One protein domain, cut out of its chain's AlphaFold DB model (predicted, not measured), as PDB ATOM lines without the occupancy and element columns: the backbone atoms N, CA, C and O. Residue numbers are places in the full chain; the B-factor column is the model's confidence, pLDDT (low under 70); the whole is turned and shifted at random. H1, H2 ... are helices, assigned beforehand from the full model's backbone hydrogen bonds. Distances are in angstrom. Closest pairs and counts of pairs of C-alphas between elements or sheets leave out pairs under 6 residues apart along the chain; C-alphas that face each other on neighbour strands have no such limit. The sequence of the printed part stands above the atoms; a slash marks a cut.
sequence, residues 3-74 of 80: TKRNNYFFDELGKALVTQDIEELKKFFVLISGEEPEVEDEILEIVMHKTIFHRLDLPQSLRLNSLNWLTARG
ATOM      1  N   THR A   3     -31.545  -9.620 -18.002       53.91
ATOM      2  CA  THR A   3     -30.699  -9.581 -19.207       53.91
ATOM      3  C   THR A   3     -30.746  -8.253 -19.969       53.91
ATOM      4  O   THR A   3     -29.733  -7.833 -20.510       53.91
ATOM      5  N   LYS A   4     -31.882  -7.540 -19.968       54.34
ATOM      6  CA  LYS A   4     -32.021  -6.273 -20.713       54.34
ATOM      7  C   LYS A   4     -31.198  -5.111 -20.135       54.34
ATOM      8  O   LYS A   4     -30.741  -4.273 -20.899       54.34
ATOM      9  N   ARG A   5     -31.000  -5.063 -18.809       56.00
ATOM     10  CA  ARG A   5     -30.240  -3.982 -18.149       56.00
ATOM     11  C   ARG A   5     -28.739  -4.068 -18.431       56.00
ATOM     12  O   ARG A   5     -28.128  -3.047 -18.701       56.00
ATOM     13  N   ASN A   6     -28.169  -5.275 -18.418       59.69
ATOM     14  CA  ASN A   6     -26.736  -5.462 -18.677       59.69
ATOM     15  C   ASN A   6     -26.347  -5.105 -20.115       59.69
ATOM     16  O   ASN A   6     -25.301  -4.500 -20.315       59.69
ATOM     17  N   ASN A   7     -27.199  -5.423 -21.096       65.38
ATOM     18  CA  ASN A   7     -26.928  -5.054 -22.486       65.38
ATOM     19  C   ASN A   7     -26.978  -3.534 -22.683       65.38
ATOM     20  O   ASN A   7     -26.090  -2.982 -23.315       65.38
ATOM     21  N   TYR A   8     -27.946  -2.853 -22.059       73.50
ATOM     22  CA  TYR A   8     -28.055  -1.395 -22.136       73.50
ATOM     23  C   TYR A   8     -26.782  -0.688 -21.646       73.50
ATOM     24  O   TYR A   8     -26.251   0.173 -22.334       73.50
ATOM     25  N   PHE A   9     -26.239  -1.089 -20.494       80.94
ATOM     26  CA  PHE A   9     -25.012  -0.480 -19.972       80.94
ATOM     27  C   PHE A   9     -23.779  -0.776 -20.826       80.94
ATOM     28  O   PHE A   9     -22.914   0.083 -20.979       80.94
ATOM     29  N   PHE A  10     -23.704  -1.978 -21.398       83.06
ATOM     30  CA  PHE A  10     -22.614  -2.356 -22.289       83.06
ATOM     31  C   PHE A  10     -22.636  -1.538 -23.592       83.06
ATOM     32  O   PHE A  10     -21.578  -1.092 -24.051       83.06
ATOM     33  N   ASP A  11     -23.829  -1.287 -24.134       87.69
ATOM     34  CA  ASP A  11     -24.045  -0.483 -25.338       87.69
ATOM     35  C   ASP A  11     -23.748   1.003 -25.087       87.69
ATOM     36  O   ASP A  11     -23.017   1.620 -25.861       87.69
ATOM     37  N   GLU A  12     -24.243   1.578 -23.984       88.94
ATOM     38  CA  GLU A  12     -23.978   2.979 -23.621       88.94
ATOM     39  C   GLU A  12     -22.490   3.228 -23.332       88.94
ATOM     40  O   GLU A  12     -21.922   4.201 -23.830       88.94
ATOM     41  N   LEU A  13     -21.813   2.305 -22.637       91.25
ATOM     42  CA  LEU A  13     -20.359   2.372 -22.482       91.25
ATOM     43  C   LEU A  13     -19.663   2.305 -23.847       91.25
ATOM     44  O   LEU A  13     -18.685   3.005 -24.080       91.25
ATOM     45  N   GLY A  14     -20.154   1.466 -24.763       92.56
ATOM     46  CA  GLY A  14     -19.585   1.344 -26.106       92.56
ATOM     47  C   GLY A  14     -19.658   2.664 -26.871       92.56
ATOM     48  O   GLY A  14     -18.663   3.082 -27.461       92.56
ATOM     49  N   LYS A  15     -20.800   3.355 -26.794       93.19
ATOM     50  CA  LYS A  15     -20.992   4.683 -27.393       93.19
ATOM     51  C   LYS A  15     -20.017   5.706 -26.820       93.19
ATOM     52  O   LYS A  15     -19.344   6.365 -27.605       93.19
ATOM     53  N   ALA A  16     -19.895   5.784 -25.494       94.00
ATOM     54  CA  ALA A  16     -18.955   6.695 -24.841       94.00
ATOM     55  C   ALA A  16     -17.509   6.420 -25.290       94.00
ATOM     56  O   ALA A  16     -16.812   7.325 -25.736       94.00
ATOM     57  N   LEU A  17     -17.077   5.156 -25.289       95.06
ATOM     58  CA  LEU A  17     -15.713   4.770 -25.670       95.06
ATOM     59  C   LEU A  17     -15.372   5.060 -27.142       95.06
ATOM     60  O   LEU A  17     -14.221   5.363 -27.450       95.06
ATOM     61  N   VAL A  18     -16.341   4.976 -28.060       95.00
ATOM     62  CA  VAL A  18     -16.121   5.285 -29.488       95.00
ATOM     63  C   VAL A  18     -15.790   6.760 -29.709       95.00
ATOM     64  O   VAL A  18     -15.075   7.074 -30.659       95.00
ATOM     65  N   THR A  19     -16.261   7.655 -28.838       94.81
ATOM     66  CA  THR A  19     -15.949   9.089 -28.942       94.81
ATOM     67  C   THR A  19     -14.487   9.400 -28.636       94.81
ATOM     68  O   THR A  19     -13.969  10.396 -29.129       94.81
ATOM     69  N   GLN A  20     -13.819   8.536 -27.858       92.44
ATOM     70  CA  GLN A  20     -12.492   8.794 -27.296       92.44
ATOM     71  C   GLN A  20     -12.415  10.128 -26.525       92.44
ATOM     72  O   GLN A  20     -11.345  10.723 -26.437       92.44
ATOM     73  N   ASP A  21     -13.547  10.588 -25.986       94.56
ATOM     74  CA  ASP A  21     -13.673  11.801 -25.187       94.56
ATOM     75  C   ASP A  21     -13.909  11.423 -23.719       94.56
ATOM     76  O   ASP A  21     -14.847  10.690 -23.379       94.56
ATOM     77  N   ILE A  22     -13.044  11.923 -22.839       94.44
ATOM     78  CA  ILE A  22     -13.139  11.678 -21.399       94.44
ATOM     79  C   ILE A  22     -14.421  12.267 -20.803       94.44
ATOM     80  O   ILE A  22     -14.959  11.695 -19.858       94.44
ATOM     81  N   GLU A  23     -14.961  13.347 -21.370       94.75
ATOM     82  CA  GLU A  23     -16.187  13.978 -20.881       94.75
ATOM     83  C   GLU A  23     -17.415  13.106 -21.169       94.75
ATOM     84  O   GLU A  23     -18.314  12.984 -20.336       94.75
ATOM     85  N   GLU A  24     -17.436  12.413 -22.308       94.62
ATOM     86  CA  GLU A  24     -18.474  11.421 -22.612       94.62
ATOM     87  C   GLU A  24     -18.365  10.193 -21.697       94.62
ATOM     88  O   GLU A  24     -19.379   9.643 -21.255       94.62
ATOM     89  N   LEU A  25     -17.141   9.801 -21.330       93.25
ATOM     90  CA  LEU A  25     -16.921   8.744 -20.347       93.25
ATOM     91  C   LEU A  25     -17.375   9.163 -18.936       93.25
ATOM     92  O   LEU A  25     -18.030   8.370 -18.258       93.25
ATOM     93  N   LYS A  26     -17.108  10.403 -18.502       93.94
ATOM     94  CA  LYS A  26     -17.603  10.951 -17.223       93.94
ATOM     95  C   LYS A  26     -19.128  11.009 -17.182       93.94
ATOM     96  O   LYS A  26     -19.724  10.555 -16.207       93.94
ATOM     97  N   LYS A  27     -19.777  11.478 -18.256       93.75
ATOM     98  CA  LYS A  27     -21.248  11.469 -18.385       93.75
ATOM     99  C   LYS A  27     -21.817  10.062 -18.243       93.75
ATOM    100  O   LYS A  27     -22.825   9.877 -17.560       93.75
ATOM    101  N   PHE A  28     -21.170   9.070 -18.859       91.31
ATOM    102  CA  PHE A  28     -21.547   7.674 -18.665       91.31
ATOM    103  C   PHE A  28     -21.399   7.255 -17.197       91.31
ATOM    104  O   PHE A  28     -22.334   6.680 -16.657       91.31
ATOM    105  N   PHE A  29     -20.289   7.572 -16.522       90.31
ATOM    106  CA  PHE A  29     -20.134   7.277 -15.092       90.31
ATOM    107  C   PHE A  29     -21.276   7.868 -14.261       90.31
ATOM    108  O   PHE A  29     -21.981   7.108 -13.604       90.31
ATOM    109  N   VAL A  30     -21.555   9.168 -14.396       92.25
ATOM    110  CA  VAL A  30     -22.658   9.844 -13.688       92.25
ATOM    111  C   VAL A  30     -24.006   9.169 -13.955       92.25
ATOM    112  O   VAL A  30     -24.806   9.001 -13.038       92.25
ATOM    113  N   LEU A  31     -24.262   8.720 -15.187       89.19
ATOM    114  CA  LEU A  31     -25.490   7.998 -15.530       89.19
ATOM    115  C   LEU A  31     -25.640   6.675 -14.752       89.19
ATOM    116  O   LEU A  31     -26.766   6.258 -14.470       89.19
ATOM    117  N   ILE A  32     -24.532   6.000 -14.432       87.94
ATOM    118  CA  ILE A  32     -24.522   4.685 -13.773       87.94
ATOM    119  C   ILE A  32     -24.421   4.793 -12.251       87.94
ATOM    120  O   ILE A  32     -25.160   4.101 -11.549       87.94
ATOM    121  N   SER A  33     -23.491   5.604 -11.744       86.56
ATOM    122  CA  SER A  33     -23.187   5.743 -10.315       86.56
ATOM    123  C   SER A  33     -23.927   6.902  -9.650       86.56
ATOM    124  O   SER A  33     -24.072   6.887  -8.433       86.56
ATOM    125  N   GLY A  34     -24.418   7.878 -10.420       89.69
ATOM    126  CA  GLY A  34     -25.008   9.118  -9.902       89.69
ATOM    127  C   GLY A  34     -23.982  10.193  -9.531       89.69
ATOM    128  O   GLY A  34     -24.376  11.296  -9.165       89.69
ATOM    129  N   GLU A  35     -22.689   9.890  -9.646       89.56
ATOM    130  CA  GLU A  35     -21.578  10.743  -9.218       89.56
ATOM    131  C   GLU A  35     -20.468  10.735 -10.274       89.56
ATOM    132  O   GLU A  35     -20.294   9.747 -10.998       89.56
ATOM    133  N   GLU A  36     -19.728  11.839 -10.370       87.81
ATOM    134  CA  GLU A  36     -18.539  11.913 -11.220       87.81
ATOM    135  C   GLU A  36     -17.417  11.026 -10.665       87.81
ATOM    136  O   GLU A  36     -17.320  10.824  -9.453       87.81
ATOM    137  N   PRO A  37     -16.556  10.475 -11.533       88.69
ATOM    138  CA  PRO A  37     -15.445   9.661 -11.073       88.69
ATOM    139  C   PRO A  37     -14.401  10.531 -10.348       88.69
ATOM    140  O   PRO A  37     -13.879  11.486 -10.915       88.69
ATOM    141  N   GLU A  38     -14.047  10.167  -9.112       90.19
ATOM    142  CA  GLU A  38     -13.019  10.839  -8.290       90.19
ATOM    143  C   GLU A  38     -11.585  10.455  -8.711       90.19
ATOM    144  O   GLU A  38     -10.745  10.080  -7.891       90.19
ATOM    145  N   VAL A  39     -11.299  10.474 -10.010       89.81
ATOM    146  CA  VAL A  39      -9.977  10.148 -10.559       89.81
ATOM    147  C   VAL A  39      -9.509  11.257 -11.484       89.81
ATOM    148  O   VAL A  39     -10.315  11.947 -12.099       89.81
ATOM    149  N   GLU A  40      -8.194  11.415 -11.595       93.44
ATOM    150  CA  GLU A  40      -7.604  12.384 -12.515       93.44
ATOM    151  C   GLU A  40      -7.936  12.040 -13.972       93.44
ATOM    152  O   GLU A  40      -7.972  10.868 -14.361       93.44
ATOM    153  N   ASP A  41      -8.114  13.073 -14.796       93.50
ATOM    154  CA  ASP A  41      -8.454  12.937 -16.217       93.50
ATOM    155  C   ASP A  41      -7.442  12.078 -16.982       93.50
ATOM    156  O   ASP A  41      -7.837  11.263 -17.815       93.50
ATOM    157  N   GLU A  42      -6.152  12.181 -16.650       93.12
ATOM    158  CA  GLU A  42      -5.104  11.339 -17.238       93.12
ATOM    159  C   GLU A  42      -5.337   9.852 -16.927       93.12
ATOM    160  O   GLU A  42      -5.252   8.994 -17.809       93.12
ATOM    161  N   ILE A  43      -5.689   9.529 -15.679       92.12
ATOM    162  CA  ILE A  43      -5.998   8.155 -15.267       92.12
ATOM    163  C   ILE A  43      -7.239   7.662 -16.014       92.12
ATOM    164  O   ILE A  43      -7.261   6.522 -16.493       92.12
ATOM    165  N   LEU A  44      -8.253   8.515 -16.154       93.19
ATOM    166  CA  LEU A  44      -9.481   8.187 -16.865       93.19
ATOM    167  C   LEU A  44      -9.229   7.934 -18.359       93.19
ATOM    168  O   LEU A  44      -9.748   6.963 -18.911       93.19
ATOM    169  N   GLU A  45      -8.378   8.739 -18.996       95.44
ATOM    170  CA  GLU A  45      -7.973   8.579 -20.395       95.44
ATOM    171  C   GLU A  45      -7.200   7.263 -20.605       95.44
ATOM    172  O   GLU A  45      -7.485   6.495 -21.531       95.44
ATOM    173  N   ILE A  46      -6.286   6.919 -19.690       95.00
ATOM    174  CA  ILE A  46      -5.572   5.633 -19.712       95.00
ATOM    175  C   ILE A  46      -6.563   4.467 -19.602       95.00
ATOM    176  O   ILE A  46      -6.486   3.505 -20.375       95.00
ATOM    177  N   VAL A  47      -7.503   4.528 -18.653       93.19
ATOM    178  CA  VAL A  47      -8.528   3.490 -18.464       93.19
ATOM    179  C   VAL A  47      -9.422   3.374 -19.698       93.19
ATOM    180  O   VAL A  47      -9.714   2.255 -20.130       93.19
ATOM    181  N   MET A  48      -9.803   4.494 -20.312       95.56
ATOM    182  CA  MET A  48     -10.573   4.526 -21.553       95.56
ATOM    183  C   MET A  48      -9.851   3.758 -22.662       95.56
ATOM    184  O   MET A  48     -10.413   2.818 -23.232       95.56
ATOM    185  N   HIS A  49      -8.582   4.078 -22.928       96.31
ATOM    186  CA  HIS A  49      -7.811   3.409 -23.975       96.31
ATOM    187  C   HIS A  49      -7.567   1.925 -23.682       96.31
ATOM    188  O   HIS A  49      -7.680   1.094 -24.591       96.31
ATOM    189  N   LYS A  50      -7.309   1.555 -22.420       95.25
ATOM    190  CA  LYS A  50      -7.213   0.142 -22.019       95.25
ATOM    191  C   LYS A  50      -8.526  -0.598 -22.248       95.25
ATOM    192  O   LYS A  50      -8.515  -1.731 -22.727       95.25
ATOM    193  N   THR A  51      -9.654   0.030 -21.933       93.94
ATOM    194  CA  THR A  51     -10.982  -0.567 -22.113       93.94
ATOM    195  C   THR A  51     -11.305  -0.733 -23.594       93.94
ATOM    196  O   THR A  51     -11.719  -1.817 -24.008       93.94
ATOM    197  N   ILE A  52     -11.042   0.293 -24.412       95.75
ATOM    198  CA  ILE A  52     -11.210   0.233 -25.868       95.75
ATOM    199  C   ILE A  52     -10.422  -0.941 -26.448       95.75
ATOM    200  O   ILE A  52     -10.982  -1.743 -27.191       95.75
ATOM    201  N   PHE A  53      -9.140  -1.071 -26.094       94.56
ATOM    202  CA  PHE A  53      -8.276  -2.123 -26.626       94.56
ATOM    203  C   PHE A  53      -8.822  -3.540 -26.359       94.56
ATOM    204  O   PHE A  53      -8.749  -4.400 -27.240       94.56
ATOM    205  N   HIS A  54      -9.412  -3.780 -25.185       92.31
ATOM    206  CA  HIS A  54      -9.911  -5.103 -24.794       92.31
ATOM    207  C   HIS A  54     -11.330  -5.433 -25.275       92.31
ATOM    208  O   HIS A  54     -11.715  -6.604 -25.270       92.31
ATOM    209  N   ARG A  55     -12.126  -4.443 -25.693       91.06
ATOM    210  CA  ARG A  55     -13.507  -4.672 -26.136       91.06
ATOM    211  C   ARG A  55     -13.559  -5.269 -27.536       91.06
ATOM    212  O   ARG A  55     -13.270  -4.601 -28.523       91.06
ATOM    213  N   LEU A  56     -13.937  -6.546 -27.637       88.94
ATOM    214  CA  LEU A  56     -13.999  -7.266 -28.917       88.94
ATOM    215  C   LEU A  56     -15.137  -6.806 -29.836       88.94
ATOM    216  O   LEU A  56     -15.080  -7.060 -31.035       88.94
ATOM    217  N   ASP A  57     -16.136  -6.134 -29.276       90.44
ATOM    218  CA  ASP A  57     -17.289  -5.586 -29.984       90.44
ATOM    219  C   ASP A  57     -17.004  -4.237 -30.670       90.44
ATOM    220  O   ASP A  57     -17.796  -3.795 -31.500       90.44
ATOM    221  N   LEU A  58     -15.865  -3.596 -30.374       93.19
ATOM    222  CA  LEU A  58     -15.461  -2.336 -30.999       93.19
ATOM    223  C   LEU A  58     -14.645  -2.547 -32.291       93.19
ATOM    224  O   LEU A  58     -13.943  -3.558 -32.429       93.19
ATOM    225  N   PRO A  59     -14.664  -1.578 -33.233       95.31
ATOM    226  CA  PRO A  59     -13.917  -1.675 -34.487       95.31
ATOM    227  C   PRO A  59     -12.422  -1.937 -34.276       95.31
ATOM    228  O   PRO A  59     -11.770  -1.283 -33.464       95.31
ATOM    229  N   GLN A  60     -11.838  -2.852 -35.060       95.19
ATOM    230  CA  GLN A  60     -10.422  -3.211 -34.920       95.19
ATOM    231  C   GLN A  60      -9.480  -2.009 -35.050       95.19
ATOM    232  O   GLN A  60      -8.519  -1.922 -34.290       95.19
ATOM    233  N   SER A  61      -9.765  -1.082 -35.966       96.38
ATOM    234  CA  SER A  61      -8.991   0.150 -36.144       96.38
ATOM    235  C   SER A  61      -8.947   0.994 -34.870       96.38
ATOM    236  O   SER A  61      -7.871   1.407 -34.451       96.38
ATOM    237  N   LEU A  62     -10.089   1.175 -34.204       96.56
ATOM    238  CA  LEU A  62     -10.191   1.914 -32.946       96.56
ATOM    239  C   LEU A  62      -9.364   1.246 -31.835       96.56
ATOM    240  O   LEU A  62      -8.627   1.913 -31.112       96.56
ATOM    241  N   ARG A  63      -9.417  -0.088 -31.741       96.44
ATOM    242  CA  ARG A  63      -8.617  -0.851 -30.765       96.44
ATOM    243  C   ARG A  63      -7.117  -0.703 -31.002       96.44
ATOM    244  O   ARG A  63      -6.370  -0.513 -30.047       96.44
ATOM    245  N   LEU A  64      -6.680  -0.773 -32.261       96.06
ATOM    246  CA  LEU A  64      -5.274  -0.590 -32.629       96.06
ATOM    247  C   LEU A  64      -4.805   0.852 -32.394       96.06
ATOM    248  O   LEU A  64      -3.688   1.052 -31.927       96.06
ATOM    249  N   ASN A  65      -5.661   1.845 -32.634       96.44
ATOM    250  CA  ASN A  65      -5.353   3.240 -32.315       96.44
ATOM    251  C   ASN A  65      -5.139   3.435 -30.810       96.44
ATOM    252  O   ASN A  65      -4.155   4.054 -30.415       96.44
ATOM    253  N   SER A  66      -5.998   2.855 -29.967       96.44
ATOM    254  CA  SER A  66      -5.819   2.895 -28.509       96.44
ATOM    255  C   SER A  66      -4.571   2.149 -28.043       96.44
ATOM    256  O   SER A  66      -3.870   2.634 -27.159       96.44
ATOM    257  N   LEU A  67      -4.239   1.012 -28.665       95.31
ATOM    258  CA  LEU A  67      -2.973   0.321 -28.414       95.31
ATOM    259  C   LEU A  67      -1.777   1.234 -28.714       95.31
ATOM    260  O   LEU A  67      -0.890   1.365 -27.877       95.31
ATOM    261  N   ASN A  68      -1.767   1.876 -29.883       95.94
ATOM    262  CA  ASN A  68      -0.696   2.787 -30.285       95.94
ATOM    263  C   ASN A  68      -0.600   4.003 -29.355       95.94
ATOM    264  O   ASN A  68       0.499   4.435 -29.022       95.94
ATOM    265  N   TRP A  69      -1.739   4.541 -28.907       96.38
ATOM    266  CA  TRP A  69      -1.779   5.651 -27.955       96.38
ATOM    267  C   TRP A  69      -1.126   5.276 -26.618       96.38
ATOM    268  O   TRP A  69      -0.315   6.049 -26.101       96.38
ATOM    269  N   LEU A  70      -1.433   4.079 -26.094       95.88
ATOM    270  CA  LEU A  70      -0.877   3.557 -24.839       95.88
ATOM    271  C   LEU A  70       0.629   3.306 -24.956       95.88
ATOM    272  O   LEU A  70       1.397   3.752 -24.105       95.88
ATOM    273  N   THR A  71       1.062   2.627 -26.021       94.62
ATOM    274  CA  THR A  71       2.474   2.272 -26.215       94.62
ATOM    275  C   THR A  71       3.347   3.496 -26.462       94.62
ATOM    276  O   THR A  71       4.441   3.570 -25.906       94.62
ATOM    277  N   ALA A  72       2.856   4.491 -27.209       96.00
ATOM    278  CA  ALA A  72       3.566   5.749 -27.444       96.00
ATOM    279  C   ALA A  72       3.856   6.535 -26.153       96.00
ATOM    280  O   ALA A  72       4.796   7.325 -26.118       96.00
ATOM    281  N   ARG A  73       3.072   6.309 -25.093       94.81
ATOM    282  CA  ARG A  73       3.220   6.959 -23.781       94.81
ATOM    283  C   ARG A  73       3.837   6.054 -22.712       94.81
ATOM    284  O   ARG A  73       3.966   6.457 -21.564       94.81
ATOM    285  N   GLY A  74       4.241   4.835 -23.078       92.75
ATOM    286  CA  GLY A  74       4.872   3.886 -22.159       92.75
ATOM    287  C   GLY A  74       3.902   3.141 -21.237       92.75
ATOM    288  O   GLY A  74       4.345   2.482 -20.296       92.75
TER     289      GLY A  74
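What this domain is: This is residues 3 to 74 of the 80 residues of an uncharacterized protein of Peptoniphilus sp. 1804121828 (UniProt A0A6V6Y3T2). The longest helix, H1, folds back through H2 as a helical hairpin, and the linked end of this hairpin packs on one side of H3, while H4 packs on another side of H3. Residues 3 to 8 of H1 stick out free at the far end. The printed part has 72 residues with four named helices, H1, H2, H3 and H4 along the chain, no named strand, and the class all helix. It is compact, with a radius of gyration of the C-alphas of 12.4 A and spans of 35 by 27 by 15 A.

How they stand to each other: Start at H1, residues 3 to 19, which touches H2, residues 22 to 33, through its residues 12 to 17 alone; the closest C-alphas, of Ala 16 and Glu 24, are 5.2 A apart. This hairpin has a shallow tilt of 18 degrees, opposite ways. Look next at H3, residues 41 to 54, the hub, touching three helices. H1 touches it with residues 17 to 18 alone, closest at the C-alphas of Leu 17 and Ile 52, 6.4 A, at a steep tilt of 65 degrees. H2 touches it with residues 22 to 25 alone, closest at the C-alphas of Ile 22 and Glu 45, 6.1 A, about perpendicular at 83 degrees. H4, residues 60 to 72, touches H3, closest at the C-alphas of Phe 53 and Arg 63, 4.3 A, at a steep tilt of 45 degrees, opposite ways. H2 and H4 are apart. In H2, H3 and H4 every O i to N i+4 pair is within hydrogen-bond range; in H1, 11 of 13 are.

Where its parts are: Find C-alpha 3 at (-30.699, -9.581, -19.207); from there H1 runs 25.7 A to C-alpha 19. H2 measures 16.1 A from C-alpha 22 to C-alpha 33. H3 runs 20.0 A from C-alpha 41 at (-8.454, 12.937, -16.217) to C-alpha 54. H4 runs 18.2 A from C-alpha 60 to C-alpha 72 at (3.566, 5.749, -27.444).

The domain as a whole: The C-alphas of Thr 3 and Ala 72, 38.4 A apart, are the two farthest apart. The printed part has no cut and no long link. Look for low confidence at residues 3 to 7, with pLDDT under 70.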